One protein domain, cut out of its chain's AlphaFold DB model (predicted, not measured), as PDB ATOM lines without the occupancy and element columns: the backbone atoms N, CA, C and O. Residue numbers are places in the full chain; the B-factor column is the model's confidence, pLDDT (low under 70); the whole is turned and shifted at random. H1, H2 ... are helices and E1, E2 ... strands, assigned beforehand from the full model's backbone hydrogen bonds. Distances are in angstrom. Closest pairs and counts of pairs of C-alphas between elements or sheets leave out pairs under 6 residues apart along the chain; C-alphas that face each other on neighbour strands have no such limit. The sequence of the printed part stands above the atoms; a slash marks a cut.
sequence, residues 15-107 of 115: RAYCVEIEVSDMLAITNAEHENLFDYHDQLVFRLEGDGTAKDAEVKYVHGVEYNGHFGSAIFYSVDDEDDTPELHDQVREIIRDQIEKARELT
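This is residues 15 to 107 of the 115 residues of an uncharacterized protein of Yangia sp. PrR003 (UniProt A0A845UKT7). A small, twisted three-stranded sheet has two helices packed side by side over one face: the long H3, which slants over the sheet and runs on past it, and the short H2, over the edge strand E2. The remaining helix, H1, stands at one end of the sheet, crossing the far part of H3. The printed part has 93 residues with three named helices and three named strands, in the order E1 H1 H2 E2 E3 H3; the sheet runs E1 - E3 - E2, all antiparallel, and the class is mixed, helices and strands. The whole is compact, with a radius of gyration of the C-alphas of 12.5 A, yet elongated, spanning 38 by 25 by 21 A.

E1 is residues 15 to 20 and measures 16.5 A from first to last C-alpha; C-alpha 15 is at (9.057, -12.280, 40.409). H1 follows with residues 23 to 34, 16.1 A long. H2 is residues 44 to 49, 8.4 A long, with C-alpha 44 at (14.970, -23.318, 25.557). E2 is residues 62 to 66, 11.2 A long. E3, the longest strand with residues 74 to 80, measures 20.1 A. H3 is residues 86 to 107, 31.6 A long, and its last C-alpha, 107, is at (20.553, -37.691, 22.631).

E1 and E2 are the edge strands and E3 is the inner strand. The sheet is strongly twisted, but only just, with C-alphas up to 4.1 A off its best plane. E1 and E3 are antiparallel, at 156 degrees between their directions; N 17 and O 77 are 2.8 A apart, within hydrogen-bond range. E2 and E3 form a hairpin, antiparallel at 154 degrees, with N 63 and O 78 at 2.8 A and N 76 and O 66 at 2.9 A, both within hydrogen-bond range. E1, H1 and H2, and E2 form a split strand-helix-strand unit, two strands that run the same way with E3 between them in the sheet, and its crossover is right-handed. H2 and H3 lie on the same face of the sheet and make two layers with it, helices over one face. H2 lies over E2 at a height over the sheet of 8.2 A and runs along the strands, at 14 degrees to E2 on the local plane; their closest C-alphas, of Glu 49 and His 63, are 5.4 A apart. H3 lies over E3 at a height of 9.1 A and runs slantwise to the strands, at 34 degrees to E3 on the local plane. H3 touches H2 with residues 92 to 99 alone, at a shallow tilt of 23 degrees, opposite ways; the closest C-alphas, of Leu 44 and Gln 99, are 6.8 A apart. H3 touches H1 with residues 99 to 107 alone, the closest C-alphas being those of Ile 29 and Ala 103 at 5.1 A. The lines of H1 and H3 stand at 72 degrees, only just about perpendicular. H1 only grazes the sheet, with its residues 23 to 26. H1 and H2 are only just apart, their closest C-alphas 8.4 A from each other. In H1, H2 and H3 every O i to N i+4 pair is within hydrogen-bond range.

The two C-alphas farthest apart, of Glu 82 and Thr 107, are 38.2 A from each other. The printed part has no cut. The link from H2 to E2, residues 50 to 61, is long; those from E1 to H1 and from E3 to H3 are tight. The mean pLDDT of the printed part is 88.1, and residues 52 to 55 and 68 to 71 are under 70.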
ATOM      1  N   ARG A  15       9.030 -11.132  39.500       91.62
ATOM      2  CA  ARG A  15       9.057 -12.280  40.409       91.62
ATOM      3  C   ARG A  15       9.914 -13.370  39.804       91.62
ATOM      4  O   ARG A  15       9.763 -13.688  38.631       91.62
ATOM      5  N   ALA A  16      10.824 -13.911  40.605       92.00
ATOM      6  CA  ALA A  16      11.712 -14.987  40.196       92.00
ATOM      7  C   ALA A  16      11.138 -16.341  40.614       92.00
ATOM      8  O   ALA A  16      10.673 -16.512  41.744       92.00
ATOM      9  N   TYR A  17      11.234 -17.304  39.707       94.00
ATOM     10  CA  TYR A  17      10.718 -18.651  39.849       94.00
ATOM     11  C   TYR A  17      11.793 -19.682  39.536       94.00
ATOM     12  O   TYR A  17      12.771 -19.417  38.838       94.00
ATOM     13  N   CYS A  18      11.583 -20.875  40.079       93.19
ATOM     14  CA  CYS A  18      12.447 -22.028  39.914       93.19
ATOM     15  C   CYS A  18      11.581 -23.237  39.558       93.19
ATOM     16  O   CYS A  18      10.598 -23.522  40.251       93.19
ATOM     17  N   VAL A  19      11.945 -23.935  38.485       92.81
ATOM     18  CA  VAL A  19      11.373 -25.229  38.111       92.81
ATOM     19  C   VAL A  19      12.436 -26.290  38.333       92.81
ATOM     20  O   VAL A  19      13.401 -26.375  37.576       92.81
ATOM     21  N   GLU A  20      12.254 -27.095  39.374       92.81
ATOM     22  CA  GLU A  20      13.094 -28.264  39.623       92.81
ATOM     23  C   GLU A  20      12.739 -29.380  38.636       92.81
ATOM     24  O   GLU A  20      11.564 -29.700  38.428       92.81
ATOM     25  N   ILE A  21      13.765 -29.974  38.028       92.38
ATOM     26  CA  ILE A  21      13.652 -31.093  37.092       92.38
ATOM     27  C   ILE A  21      14.651 -32.189  37.468       92.38
ATOM     28  O   ILE A  21      15.598 -31.970  38.223       92.38
ATOM     29  N   GLU A  22      14.456 -33.388  36.927       92.94
ATOM     30  CA  GLU A  22      15.384 -34.492  37.156       92.94
ATOM     31  C   GLU A  22      16.776 -34.188  36.584       92.94
ATOM     32  O   GLU A  22      16.927 -33.575  35.523       92.94
ATOM     33  N   VAL A  23      17.819 -34.681  37.258       90.69
ATOM     34  CA  VAL A  23      19.218 -34.480  36.834       90.69
ATOM     35  C   VAL A  23      19.449 -35.011  35.421       90.69
ATOM     36  O   VAL A  23      20.136 -34.374  34.625       90.69
ATOM     37  N   SER A  24      18.862 -36.164  35.094       92.00
ATOM     38  CA  SER A  24      18.958 -36.756  33.757       92.00
ATOM     39  C   SER A  24      18.369 -35.859  32.673       92.00
ATOM     40  O   SER A  24      18.875 -35.853  31.555       92.00
ATOM     41  N   ASP A  25      17.332 -35.096  33.003       93.31
ATOM     42  CA  ASP A  25      16.601 -34.262  32.049       93.31
ATOM     43  C   ASP A  25      17.323 -32.950  31.821       93.31
ATOM     44  O   ASP A  25      17.489 -32.532  30.676       93.31
ATOM     45  N   MET A  26      17.862 -32.374  32.898       92.31
ATOM     46  CA  MET A  26      18.795 -31.260  32.795       92.31
ATOM     47  C   MET A  26      19.982 -31.634  31.900       92.31
ATOM     48  O   MET A  26      20.282 -30.909  30.959       92.31
ATOM     49  N   LEU A  27      20.614 -32.790  32.140       90.31
ATOM     50  CA  LEU A  27      21.740 -33.252  31.325       90.31
ATOM     51  C   LEU A  27      21.353 -33.482  29.861       90.31
ATOM     52  O   LEU A  27      22.143 -33.159  28.976       90.31
ATOM     53  N   ALA A  28      20.162 -34.024  29.594       91.50
ATOM     54  CA  ALA A  28      19.678 -34.211  28.231       91.50
ATOM     55  C   ALA A  28      19.566 -32.870  27.495       91.50
ATOM     56  O   ALA A  28      20.134 -32.736  26.412       91.50
ATOM     57  N   ILE A  29      18.905 -31.873  28.100       92.69
ATOM     58  CA  ILE A  29      18.760 -30.530  27.514       92.69
ATOM     59  C   ILE A  29      20.134 -29.901  27.287       92.69
ATOM     60  O   ILE A  29      20.454 -29.510  26.165       92.69
ATOM     61  N   THR A  30      20.974 -29.842  28.326       90.88
ATOM     62  CA  THR A  30      22.267 -29.151  28.233       90.88
ATOM     63  C   THR A  30      23.189 -29.799  27.212       90.88
ATOM     64  O   THR A  30      23.889 -29.086  26.504       90.88
ATOM     65  N   ASN A  31      23.191 -31.132  27.102       90.19
ATOM     66  CA  ASN A  31      24.001 -31.822  26.101       90.19
ATOM     67  C   ASN A  31      23.463 -31.581  24.690       90.19
ATOM     68  O   ASN A  31      24.243 -31.273  23.796       90.19
ATOM     69  N   ALA A  32      22.148 -31.688  24.486       91.38
ATOM     70  CA  ALA A  32      21.549 -31.468  23.174       91.38
ATOM     71  C   ALA A  32      21.820 -30.048  22.654       91.38
ATOM     72  O   ALA A  32      22.170 -29.874  21.490       91.38
ATOM     73  N   GLU A  33      21.723 -29.035  23.513       90.56
ATOM     74  CA  GLU A  33      22.009 -27.655  23.117       90.56
ATOM     75  C   GLU A  33      23.509 -27.365  22.989       90.56
ATOM     76  O   GLU A  33      23.909 -26.680  22.051       90.56
ATOM     77  N   HIS A  34      24.357 -27.929  23.858       88.88
ATOM     78  CA  HIS A  34      25.815 -27.793  23.749       88.88
ATOM     79  C   HIS A  34      26.358 -28.382  22.441       88.88
ATOM     80  O   HIS A  34      27.200 -27.773  21.780       88.88
ATOM     81  N   GLU A  35      25.835 -29.540  22.042       90.12
ATOM     82  CA  GLU A  35      26.174 -30.218  20.788       90.12
ATOM     83  C   GLU A  35      25.454 -29.604  19.570       90.12
ATOM     84  O   GLU A  35      25.613 -30.089  18.452       90.12
ATOM     85  N   ASN A  36      24.694 -28.513  19.754       88.69
ATOM     86  CA  ASN A  36      23.914 -27.822  18.718       88.69
ATOM     87  C   ASN A  36      22.954 -28.758  17.955       88.69
ATOM     88  O   ASN A  36      22.797 -28.646  16.740       88.69
ATOM     89  N   LEU A  37      22.320 -29.695  18.668       91.56
ATOM     90  CA  LEU A  37      21.291 -30.584  18.110       91.56
ATOM     91  C   LEU A  37      19.937 -29.879  17.941       91.56
ATOM     92  O   LEU A  37      19.078 -30.382  17.221       91.56
ATOM     93  N   PHE A  38      19.757 -28.731  18.596       89.81
ATOM     94  CA  PHE A  38      18.644 -27.816  18.375       89.81
ATOM     95  C   PHE A  38      19.062 -26.674  17.451       89.81
ATOM     96  O   PHE A  38      20.159 -26.123  17.595       89.81
ATOM     97  N   ASP A  39      18.156 -26.271  16.558       90.50
ATOM     98  CA  ASP A  39      18.279 -24.990  15.869       90.50
ATOM     99  C   ASP A  39      18.253 -23.848  16.894       90.50
ATOM    100  O   ASP A  39      17.665 -23.958  17.969       90.50
ATOM    101  N   TYR A  40      18.876 -22.717  16.557       86.12
ATOM    102  CA  TYR A  40      19.011 -21.583  17.480       86.12
ATOM    103  C   TYR A  40      17.668 -21.107  18.067       86.12
ATOM    104  O   TYR A  40      17.588 -20.828  19.259       86.12
ATOM    105  N   HIS A  41      16.605 -21.062  17.257       89.56
ATOM    106  CA  HIS A  41      15.273 -20.652  17.719       89.56
ATOM    107  C   HIS A  41      14.543 -21.725  18.544       89.56
ATOM    108  O   HIS A  41      13.574 -21.398  19.221       89.56
ATOM    109  N   ASP A  42      15.020 -22.972  18.520       90.81
ATOM    110  CA  ASP A  42      14.456 -24.088  19.285       90.81
ATOM    111  C   ASP A  42      15.173 -24.300  20.631       90.81
ATOM    112  O   ASP A  42      14.781 -25.165  21.420       90.81
ATOM    113  N   GLN A  43      16.221 -23.524  20.925       91.69
ATOM    114  CA  GLN A  43      16.871 -23.534  22.237       91.69
ATOM    115  C   GLN A  43      15.913 -23.010  23.310       91.69
ATOM    116  O   GLN A  43      15.163 -22.058  23.080       91.69
ATOM    117  N   LEU A  44      15.956 -23.593  24.509       92.75
ATOM    118  CA  LEU A  44      14.970 -23.318  25.557       92.75
ATOM    119  C   LEU A  44      14.930 -21.842  25.974       92.75
ATOM    120  O   LEU A  44      13.838 -21.307  26.166       92.75
ATOM    121  N   VAL A  45      16.086 -21.164  26.065       91.75
ATOM    122  CA  VAL A  45      16.125 -19.707  26.314       91.75
ATOM    123  C   VAL A  45      15.343 -18.958  25.240       91.75
ATOM    124  O   VAL A  45      14.513 -18.117  25.567       91.75
ATOM    125  N   PHE A  46      15.569 -19.270  23.962       90.94
ATOM    126  CA  PHE A  46      14.925 -18.550  22.866       90.94
ATOM    127  C   PHE A  46      13.416 -18.802  22.842       90.94
ATOM    128  O   PHE A  46      12.627 -17.878  22.666       90.94
ATOM    129  N   ARG A  47      12.993 -20.036  23.106       92.19
ATOM    130  CA  ARG A  47      11.572 -20.380  23.189       92.19
ATOM    131  C   ARG A  47      10.866 -19.648  24.332       92.19
ATOM    132  O   ARG A  47       9.736 -19.205  24.162       92.19
ATOM    133  N   LEU A  48      11.516 -19.493  25.486       91.81
ATOM    134  CA  LEU A  48      10.908 -18.866  26.663       91.81
ATOM    135  C   LEU A  48      11.042 -17.334  26.697       91.81
ATOM    136  O   LEU A  48      10.094 -16.673  27.093       91.81
ATOM    137  N   GLU A  49      12.175 -16.763  26.293       90.06
ATOM    138  CA  GLU A  49      12.491 -15.325  26.421       90.06
ATOM    139  C   GLU A  49      12.713 -14.622  25.065       90.06
ATOM    140  O   GLU A  49      12.624 -13.392  24.954       90.06
ATOM    141  N   GLY A  50      12.948 -15.385  23.996       85.00
ATOM    142  CA  GLY A  50      13.290 -14.861  22.674       85.00
ATOM    143  C   GLY A  50      14.700 -14.269  22.630       85.00
ATOM    144  O   GLY A  50      15.608 -14.691  23.341       85.00
ATOM    145  N   ASP A  51      14.884 -13.237  21.809       75.38
ATOM    146  CA  ASP A  51      16.123 -12.452  21.702       75.38
ATOM    147  C   ASP A  51      16.291 -11.405  22.827       75.38
ATOM    148  O   ASP A  51      17.042 -10.437  22.686       75.38
ATOM    149  N   GLY A  52      15.548 -11.555  23.928       62.22
ATOM    150  CA  GLY A  52      15.442 -10.559  24.993       62.22
ATOM    151  C   GLY A  52      14.464  -9.417  24.690       62.22
ATOM    152  O   GLY A  52      14.288  -8.533  25.528       62.22
ATOM    153  N   THR A  53      13.794  -9.409  23.527       60.16
ATOM    154  CA  THR A  53      12.723  -8.442  23.214       60.16
ATOM    155  C   THR A  53      11.310  -9.008  23.369       60.16
ATOM    156  O   THR A  53      10.346  -8.295  23.082       60.16
ATOM    157  N   ALA A  54      11.170 -10.267  23.812       61.41
ATOM    158  CA  ALA A  54       9.912 -11.018  23.958       61.41
ATOM    159  C   ALA A  54       9.027 -11.089  22.691       61.41
ATOM    160  O   ALA A  54       7.914 -11.612  22.739       61.41
ATOM    161  N   LYS A  55       9.484 -10.564  21.544       63.06
ATOM    162  CA  LYS A  55       8.716 -10.552  20.288       63.06
ATOM    163  C   LYS A  55       8.598 -11.936  19.671       63.06
ATOM    164  O   LYS A  55       7.536 -12.255  19.141       63.06
ATOM    165  N   ASP A  56       9.666 -12.715  19.787       70.00
ATOM    166  CA  ASP A  56       9.798 -14.044  19.192       70.00
ATOM    167  C   ASP A  56       9.708 -15.169  20.240       70.00
ATOM    168  O   ASP A  56       9.870 -16.337  19.903       70.00
ATOM    169  N   ALA A  57       9.431 -14.820  21.502       80.44
ATOM    170  CA  ALA A  57       9.224 -15.782  22.578       80.44
ATOM    171  C   ALA A  57       7.863 -16.487  22.434       80.44
ATOM    172  O   ALA A  57       6.847 -15.848  22.139       80.44
ATOM    173  N   GLU A  58       7.821 -17.791  22.711       84.19
ATOM    174  CA  GLU A  58       6.574 -18.563  22.801       84.19
ATOM    175  C   GLU A  58       5.751 -18.148  24.030       84.19
ATOM    176  O   GLU A  58       4.520 -18.188  23.986       84.19
ATOM    177  N   VAL A  59       6.419 -17.691  25.100       82.62
ATOM    178  CA  VAL A  59       5.781 -17.129  26.300       82.62
ATOM    179  C   VAL A  59       6.167 -15.666  26.442       82.62
ATOM    180  O   VAL A  59       7.324 -15.317  26.652       82.62
ATOM    181  N   LYS A  60       5.180 -14.777  26.345       82.81
ATOM    182  CA  LYS A  60       5.412 -13.350  26.588       82.81
ATOM    183  C   LYS A  60       5.674 -13.105  28.074       82.81
ATOM    184  O   LYS A  60       5.121 -13.809  28.914       82.81
ATOM    185  N   TYR A  61       6.462 -12.069  28.370       86.25
ATOM    186  CA  TYR A  61       6.733 -11.573  29.733       86.25
ATOM    187  C   TYR A  61       7.614 -12.482  30.601       86.25
ATOM    188  O   TYR A  61       7.775 -12.227  31.793       86.25
ATOM    189  N   VAL A  62       8.200 -13.529  30.014       88.81
ATOM    190  CA  VAL A  62       9.224 -14.360  30.653       88.81
ATOM    191  C   VAL A  62      10.608 -13.800  30.325       88.81
ATOM    192  O   VAL A  62      10.912 -13.479  29.177       88.81
ATOM    193  N   HIS A  63      11.443 -13.675  31.355       89.56
ATOM    194  CA  HIS A  63      12.743 -13.011  31.301       89.56
ATOM    195  C   HIS A  63      13.790 -13.730  32.146       89.56
ATOM    196  O   HIS A  63      13.452 -14.367  33.148       89.56
ATOM    197  N   GLY A  64      15.066 -13.526  31.826       87.44
ATOM    198  CA  GLY A  64      16.187 -14.024  32.620       87.44
ATOM    199  C   GLY A  64      16.164 -15.541  32.748       87.44
ATOM    200  O   GLY A  64      16.279 -16.064  33.857       87.44
ATOM    201  N   VAL A  65      15.931 -16.234  31.632       90.31
ATOM    202  CA  VAL A  65      15.888 -17.695  31.622       90.31
ATOM    203  C   VAL A  65      17.308 -18.222  31.785       90.31
ATOM    204  O   VAL A  65      18.166 -18.027  30.926       90.31
ATOM    205  N   GLU A  66      17.558 -18.921  32.887       88.38
ATOM    206  CA  GLU A  66      18.863 -19.499  33.193       88.38
ATOM    207  C   GLU A  66      18.725 -20.981  33.548       88.38
ATOM    208  O   GLU A  66      18.066 -21.363  34.517       88.38
ATOM    209  N   TYR A  67      19.398 -21.830  32.773       78.06
ATOM    210  CA  TYR A  67      19.598 -23.245  33.073       78.06
ATOM    211  C   TYR A  67      20.998 -23.633  32.601       78.06
ATOM    212  O   TYR A  67      21.338 -23.570  31.426       78.06
ATOM    213  N   ASN A  68      21.885 -23.938  33.540       60.44
ATOM    214  CA  ASN A  68      23.282 -24.255  33.219       60.44
ATOM    215  C   ASN A  68      23.964 -25.088  34.311       60.44
ATOM    216  O   ASN A  68      25.188 -25.109  34.413       60.44
ATOM    217  N   GLY A  69      23.184 -25.744  35.174       59.25
ATOM    218  CA  GLY A  69      23.717 -26.578  36.252       59.25
ATOM    219  C   GLY A  69      24.476 -25.825  37.357       59.25
ATOM    220  O   GLY A  69      24.854 -26.461  38.340       59.25
ATOM    221  N   HIS A  70      24.672 -24.498  37.268       59.09
ATOM    222  CA  HIS A  70      25.283 -23.714  38.354       59.09
ATOM    223  C   HIS A  70      24.436 -23.728  39.633       59.09
ATOM    224  O   HIS A  70      24.982 -23.615  40.731       59.09
ATOM    225  N   PHE A  71      23.122 -23.916  39.500       63.53
ATOM    226  CA  PHE A  71      22.157 -23.902  40.596       63.53
ATOM    227  C   PHE A  71      21.351 -25.207  40.663       63.53
ATOM    228  O   PHE A  71      20.132 -25.201  40.809       63.53
ATOM    229  N   GLY A  72      22.038 -26.346  40.548       71.94
ATOM    230  CA  GLY A  72      21.400 -27.663  40.570       71.94
ATOM    231  C   GLY A  72      20.625 -27.979  39.287       71.94
ATOM    232  O   GLY A  72      20.844 -27.370  38.240       71.94
ATOM    233  N   SER A  73      19.735 -28.969  39.357       87.00
ATOM    234  CA  SER A  73      18.882 -29.386  38.234       87.00
ATOM    235  C   SER A  73      17.589 -28.577  38.228       87.00
ATOM    236  O   SER A  73      16.507 -29.087  38.499       87.00
ATOM    237  N   ALA A  74      17.737 -27.281  37.972       90.19
ATOM    238  CA  ALA A  74      16.639 -26.333  37.970       90.19
ATOM    239  C   ALA A  74      16.749 -25.322  36.826       90.19
ATOM    240  O   ALA A  74      17.849 -24.946  36.414       90.19
ATOM    241  N   ILE A  75      15.588 -24.886  36.347       92.12
ATOM    242  CA  ILE A  75      15.430 -23.817  35.360       92.12
ATOM    243  C   ILE A  75      14.873 -22.598  36.090       92.12
ATOM    244  O   ILE A  75      13.811 -22.674  36.717       92.12
ATOM    245  N   PHE A  76      15.590 -21.484  36.011       93.38
ATOM    246  CA  PHE A  76      15.185 -20.213  36.594       93.38
ATOM    247  C   PHE A  76      14.596 -19.322  35.518       93.38
ATOM    248  O   PHE A  76      15.070 -19.312  34.386       93.38
ATOM    249  N   TYR A  77      13.558 -18.583  35.882       93.69
ATOM    250  CA  TYR A  77      12.985 -17.545  35.041       93.69
ATOM    251  C   TYR A  77      12.337 -16.482  35.918       93.69
ATOM    252  O   TYR A  77      12.067 -16.697  37.102       93.69
ATOM    253  N   SER A  78      12.077 -15.326  35.334       93.62
ATOM    254  CA  SER A  78      11.364 -14.234  35.975       93.62
ATOM    255  C   SER A  78      10.194 -13.769  35.123       93.62
ATOM    256  O   SER A  78      10.220 -13.915  33.905       93.62
ATOM    257  N   VAL A  79       9.161 -13.249  35.780       92.19
ATOM    258  CA  VAL A  79       7.942 -12.739  35.138       92.19
ATOM    259  C   VAL A  79       7.667 -11.333  35.647       92.19
ATOM    260  O   VAL A  79       7.883 -11.054  36.833       92.19
ATOM    261  N   ASP A  80       7.213 -10.453  34.762       90.19
ATOM    262  CA  ASP A  80       6.728  -9.123  35.131       90.19
ATOM    263  C   ASP A  80       5.512  -9.248  36.079       90.19
ATOM    264  O   ASP A  80       4.597 -10.033  35.838       90.19
ATOM    265  N   ASP A  81       5.503  -8.504  37.195       88.81
ATOM    266  CA  ASP A  81       4.529  -8.677  38.298       88.81
ATOM    267  C   ASP A  81       3.055  -8.558  37.866       88.81
ATOM    268  O   ASP A  81       2.176  -9.160  38.480       88.81
ATOM    269  N   GLU A  82       2.776  -7.791  36.808       89.56
ATOM    270  CA  GLU A  82       1.423  -7.578  36.281       89.56
ATOM    271  C   GLU A  82       0.902  -8.725  35.397       89.56
ATOM    272  O   GLU A  82      -0.313  -8.871  35.252       89.56
ATOM    273  N   ASP A  83       1.800  -9.564  34.875       90.25
ATOM    274  CA  ASP A  83       1.497 -10.678  33.965       90.25
ATOM    275  C   ASP A  83       1.623 -12.060  34.646       90.25
ATOM    276  O   ASP A  83       1.377 -13.106  34.036       90.25
ATOM    277  N   ASP A  84       1.970 -12.069  35.935       93.25
ATOM    278  CA  ASP A  84       2.170 -13.251  36.772       93.25
ATOM    279  C   ASP A  84       0.859 -14.021  37.021       93.25
ATOM    280  O   ASP A  84       0.095 -13.746  37.954       93.25
ATOM    281  N   THR A  85       0.581 -14.993  36.151       94.44
ATOM    282  CA  THR A  85      -0.654 -15.784  36.153       94.44
ATOM    283  C   THR A  85      -0.369 -17.289  36.193       94.44
ATOM    284  O   THR A  85       0.616 -17.754  35.611       94.44
ATOM    285  N   PRO A  86      -1.239 -18.105  36.828       95.44
ATOM    286  CA  PRO A  86      -1.118 -19.564  36.802       95.44
ATOM    287  C   PRO A  86      -1.004 -20.147  35.388       95.44
ATOM    288  O   PRO A  86      -0.211 -21.062  35.162       95.44
ATOM    289  N   GLU A  87      -1.752 -19.591  34.435       94.94
ATOM    290  CA  GLU A  87      -1.778 -20.024  33.039       94.94
ATOM    291  C   GLU A  87      -0.435 -19.791  32.336       94.94
ATOM    292  O   GLU A  87      -0.004 -20.631  31.545       94.94
ATOM    293  N   LEU A  88       0.262 -18.694  32.652       94.00
ATOM    294  CA  LEU A  88       1.618 -18.443  32.161       94.00
ATOM    295  C   LEU A  88       2.584 -19.512  32.686       94.00
ATOM    296  O   LEU A  88       3.364 -20.080  31.922       94.00
ATOM    297  N   HIS A  89       2.498 -19.865  33.969       95.56
ATOM    298  CA  HIS A  89       3.339 -20.923  34.537       95.56
ATOM    299  C   HIS A  89       3.015 -22.315  33.981       95.56
ATOM    300  O   HIS A  89       3.893 -23.178  33.930       95.56
ATOM    301  N   ASP A  90       1.765 -22.580  33.599       96.12
ATOM    302  CA  ASP A  90       1.411 -23.795  32.859       96.12
ATOM    303  C   ASP A  90       2.088 -23.815  31.482       96.12
ATOM    304  O   ASP A  90       2.695 -24.824  31.132       96.12
ATOM    305  N   GLN A  91       2.089 -22.699  30.746       95.69
ATOM    306  CA  GLN A  91       2.776 -22.601  29.448       95.69
ATOM    307  C   GLN A  91       4.284 -22.836  29.566       95.69
ATOM    308  O   GLN A  91       4.841 -23.638  28.817       95.69
ATOM    309  N   VAL A  92       4.939 -22.205  30.549       95.62
ATOM    310  CA  VAL A  92       6.368 -22.430  30.825       95.62
ATOM    311  C   VAL A  92       6.637 -23.910  31.111       95.62
ATOM    312  O   VAL A  92       7.582 -24.485  30.571       95.62
ATOM    313  N   ARG A  93       5.790 -24.563  31.920       96.19
ATOM    314  CA  ARG A  93       5.932 -25.994  32.232       96.19
ATOM    315  C   ARG A  93       5.785 -26.886  31.004       96.19
ATOM    316  O   ARG A  93       6.545 -27.845  30.885       96.19
ATOM    317  N   GLU A  94       4.848 -26.594  30.108       96.88
ATOM    318  CA  GLU A  94       4.666 -27.371  28.878       96.88
ATOM    319  C   GLU A  94       5.857 -27.227  27.923       96.88
ATOM    320  O   GLU A  94       6.336 -28.231  27.404       96.88
ATOM    321  N   ILE A  95       6.407 -26.020  27.762       96.44
ATOM    322  CA  ILE A  95       7.606 -25.805  26.932       96.44
ATOM    323  C   ILE A  95       8.810 -26.556  27.496       96.44
ATOM    324  O   ILE A  95       9.533 -27.208  26.748       96.44
ATOM    325  N   ILE A  96       9.005 -26.521  28.819       96.00
ATOM    326  CA  ILE A  96      10.079 -27.275  29.473       96.00
ATOM    327  C   ILE A  96       9.895 -28.782  29.247       96.00
ATOM    328  O   ILE A  96      10.860 -29.462  28.904       96.00
ATOM    329  N   ARG A  97       8.677 -29.316  29.403       97.25
ATOM    330  CA  ARG A  97       8.387 -30.742  29.152       97.25
ATOM    331  C   ARG A  97       8.701 -31.139  27.715       97.25
ATOM    332  O   ARG A  97       9.418 -32.113  27.506       97.25
ATOM    333  N   ASP A  98       8.225 -30.360  26.752       97.19
ATOM    334  CA  ASP A  98       8.481 -30.581  25.329       97.19
ATOM    335  C   ASP A  98       9.986 -30.520  25.008       97.19
ATOM    336  O   ASP A  98      10.502 -31.368  24.279       97.19
ATOM    337  N   GLN A  99      10.729 -29.586  25.611       95.75
ATOM    338  CA  GLN A  99      12.183 -29.519  25.446       95.75
ATOM    339  C   GLN A  99      12.888 -30.764  25.998       95.75
ATOM    340  O   GLN A  99      13.794 -31.290  25.351       95.75
ATOM    341  N   ILE A 100      12.474 -31.259  27.172       95.56
ATOM    342  CA  ILE A 100      13.018 -32.489  27.769       95.56
ATOM    343  C   ILE A 100      12.788 -33.680  26.837       95.56
ATOM    344  O   ILE A 100      13.709 -34.464  26.600       95.56
ATOM    345  N   GLU A 101      11.571 -33.830  26.314       96.31
ATOM    346  CA  GLU A 101      11.216 -34.922  25.405       96.31
ATOM    347  C   GLU A 101      12.075 -34.886  24.137       96.31
ATOM    348  O   GLU A 101      12.761 -35.868  23.837       96.31
ATOM    349  N   LYS A 102      12.152 -33.731  23.467       95.25
ATOM    350  CA  LYS A 102      12.992 -33.546  22.274       95.25
ATOM    351  C   LYS A 102      14.469 -33.810  22.554       95.25
ATOM    352  O   LYS A 102      15.134 -34.507  21.790       95.25
ATOM    353  N   ALA A 103      14.994 -33.299  23.667       94.44
ATOM    354  CA  ALA A 103      16.398 -33.477  24.025       94.44
ATOM    355  C   ALA A 103      16.741 -34.953  24.276       94.44
ATOM    356  O   ALA A 103      17.790 -35.437  23.842       94.44
ATOM    357  N   ARG A 104      15.848 -35.699  24.936       93.88
ATOM    358  CA  ARG A 104      15.998 -37.148  25.134       93.88
ATOM    359  C   ARG A 104      16.000 -37.905  23.807       93.88
ATOM    360  O   ARG A 104      16.814 -38.808  23.639       93.88
ATOM    361  N   GLU A 105      15.137 -37.545  22.861       93.00
ATOM    362  CA  GLU A 105      15.105 -38.182  21.536       93.00
ATOM    363  C   GLU A 105      16.392 -37.925  20.742       93.00
ATOM    364  O   GLU A 105      16.987 -38.861  20.203       93.00
ATOM    365  N   LEU A 106      16.862 -36.675  20.730       89.38
ATOM    366  CA  LEU A 106      18.084 -36.269  20.030       89.38
ATOM    367  C   LEU A 106      19.342 -36.922  20.618       89.38
ATOM    368  O   LEU A 106      20.236 -37.321  19.875       89.38
ATOM    369  N   THR A 107      19.405 -37.074  21.941       81.25
ATOM    370  CA  THR A 107      20.553 -37.691  22.631       81.25
ATOM    371  C   THR A 107      20.520 -39.223  22.626       81.25
ATOM    372  O   THR A 107      21.559 -39.858  22.803       81.25
TER     373      THR A 107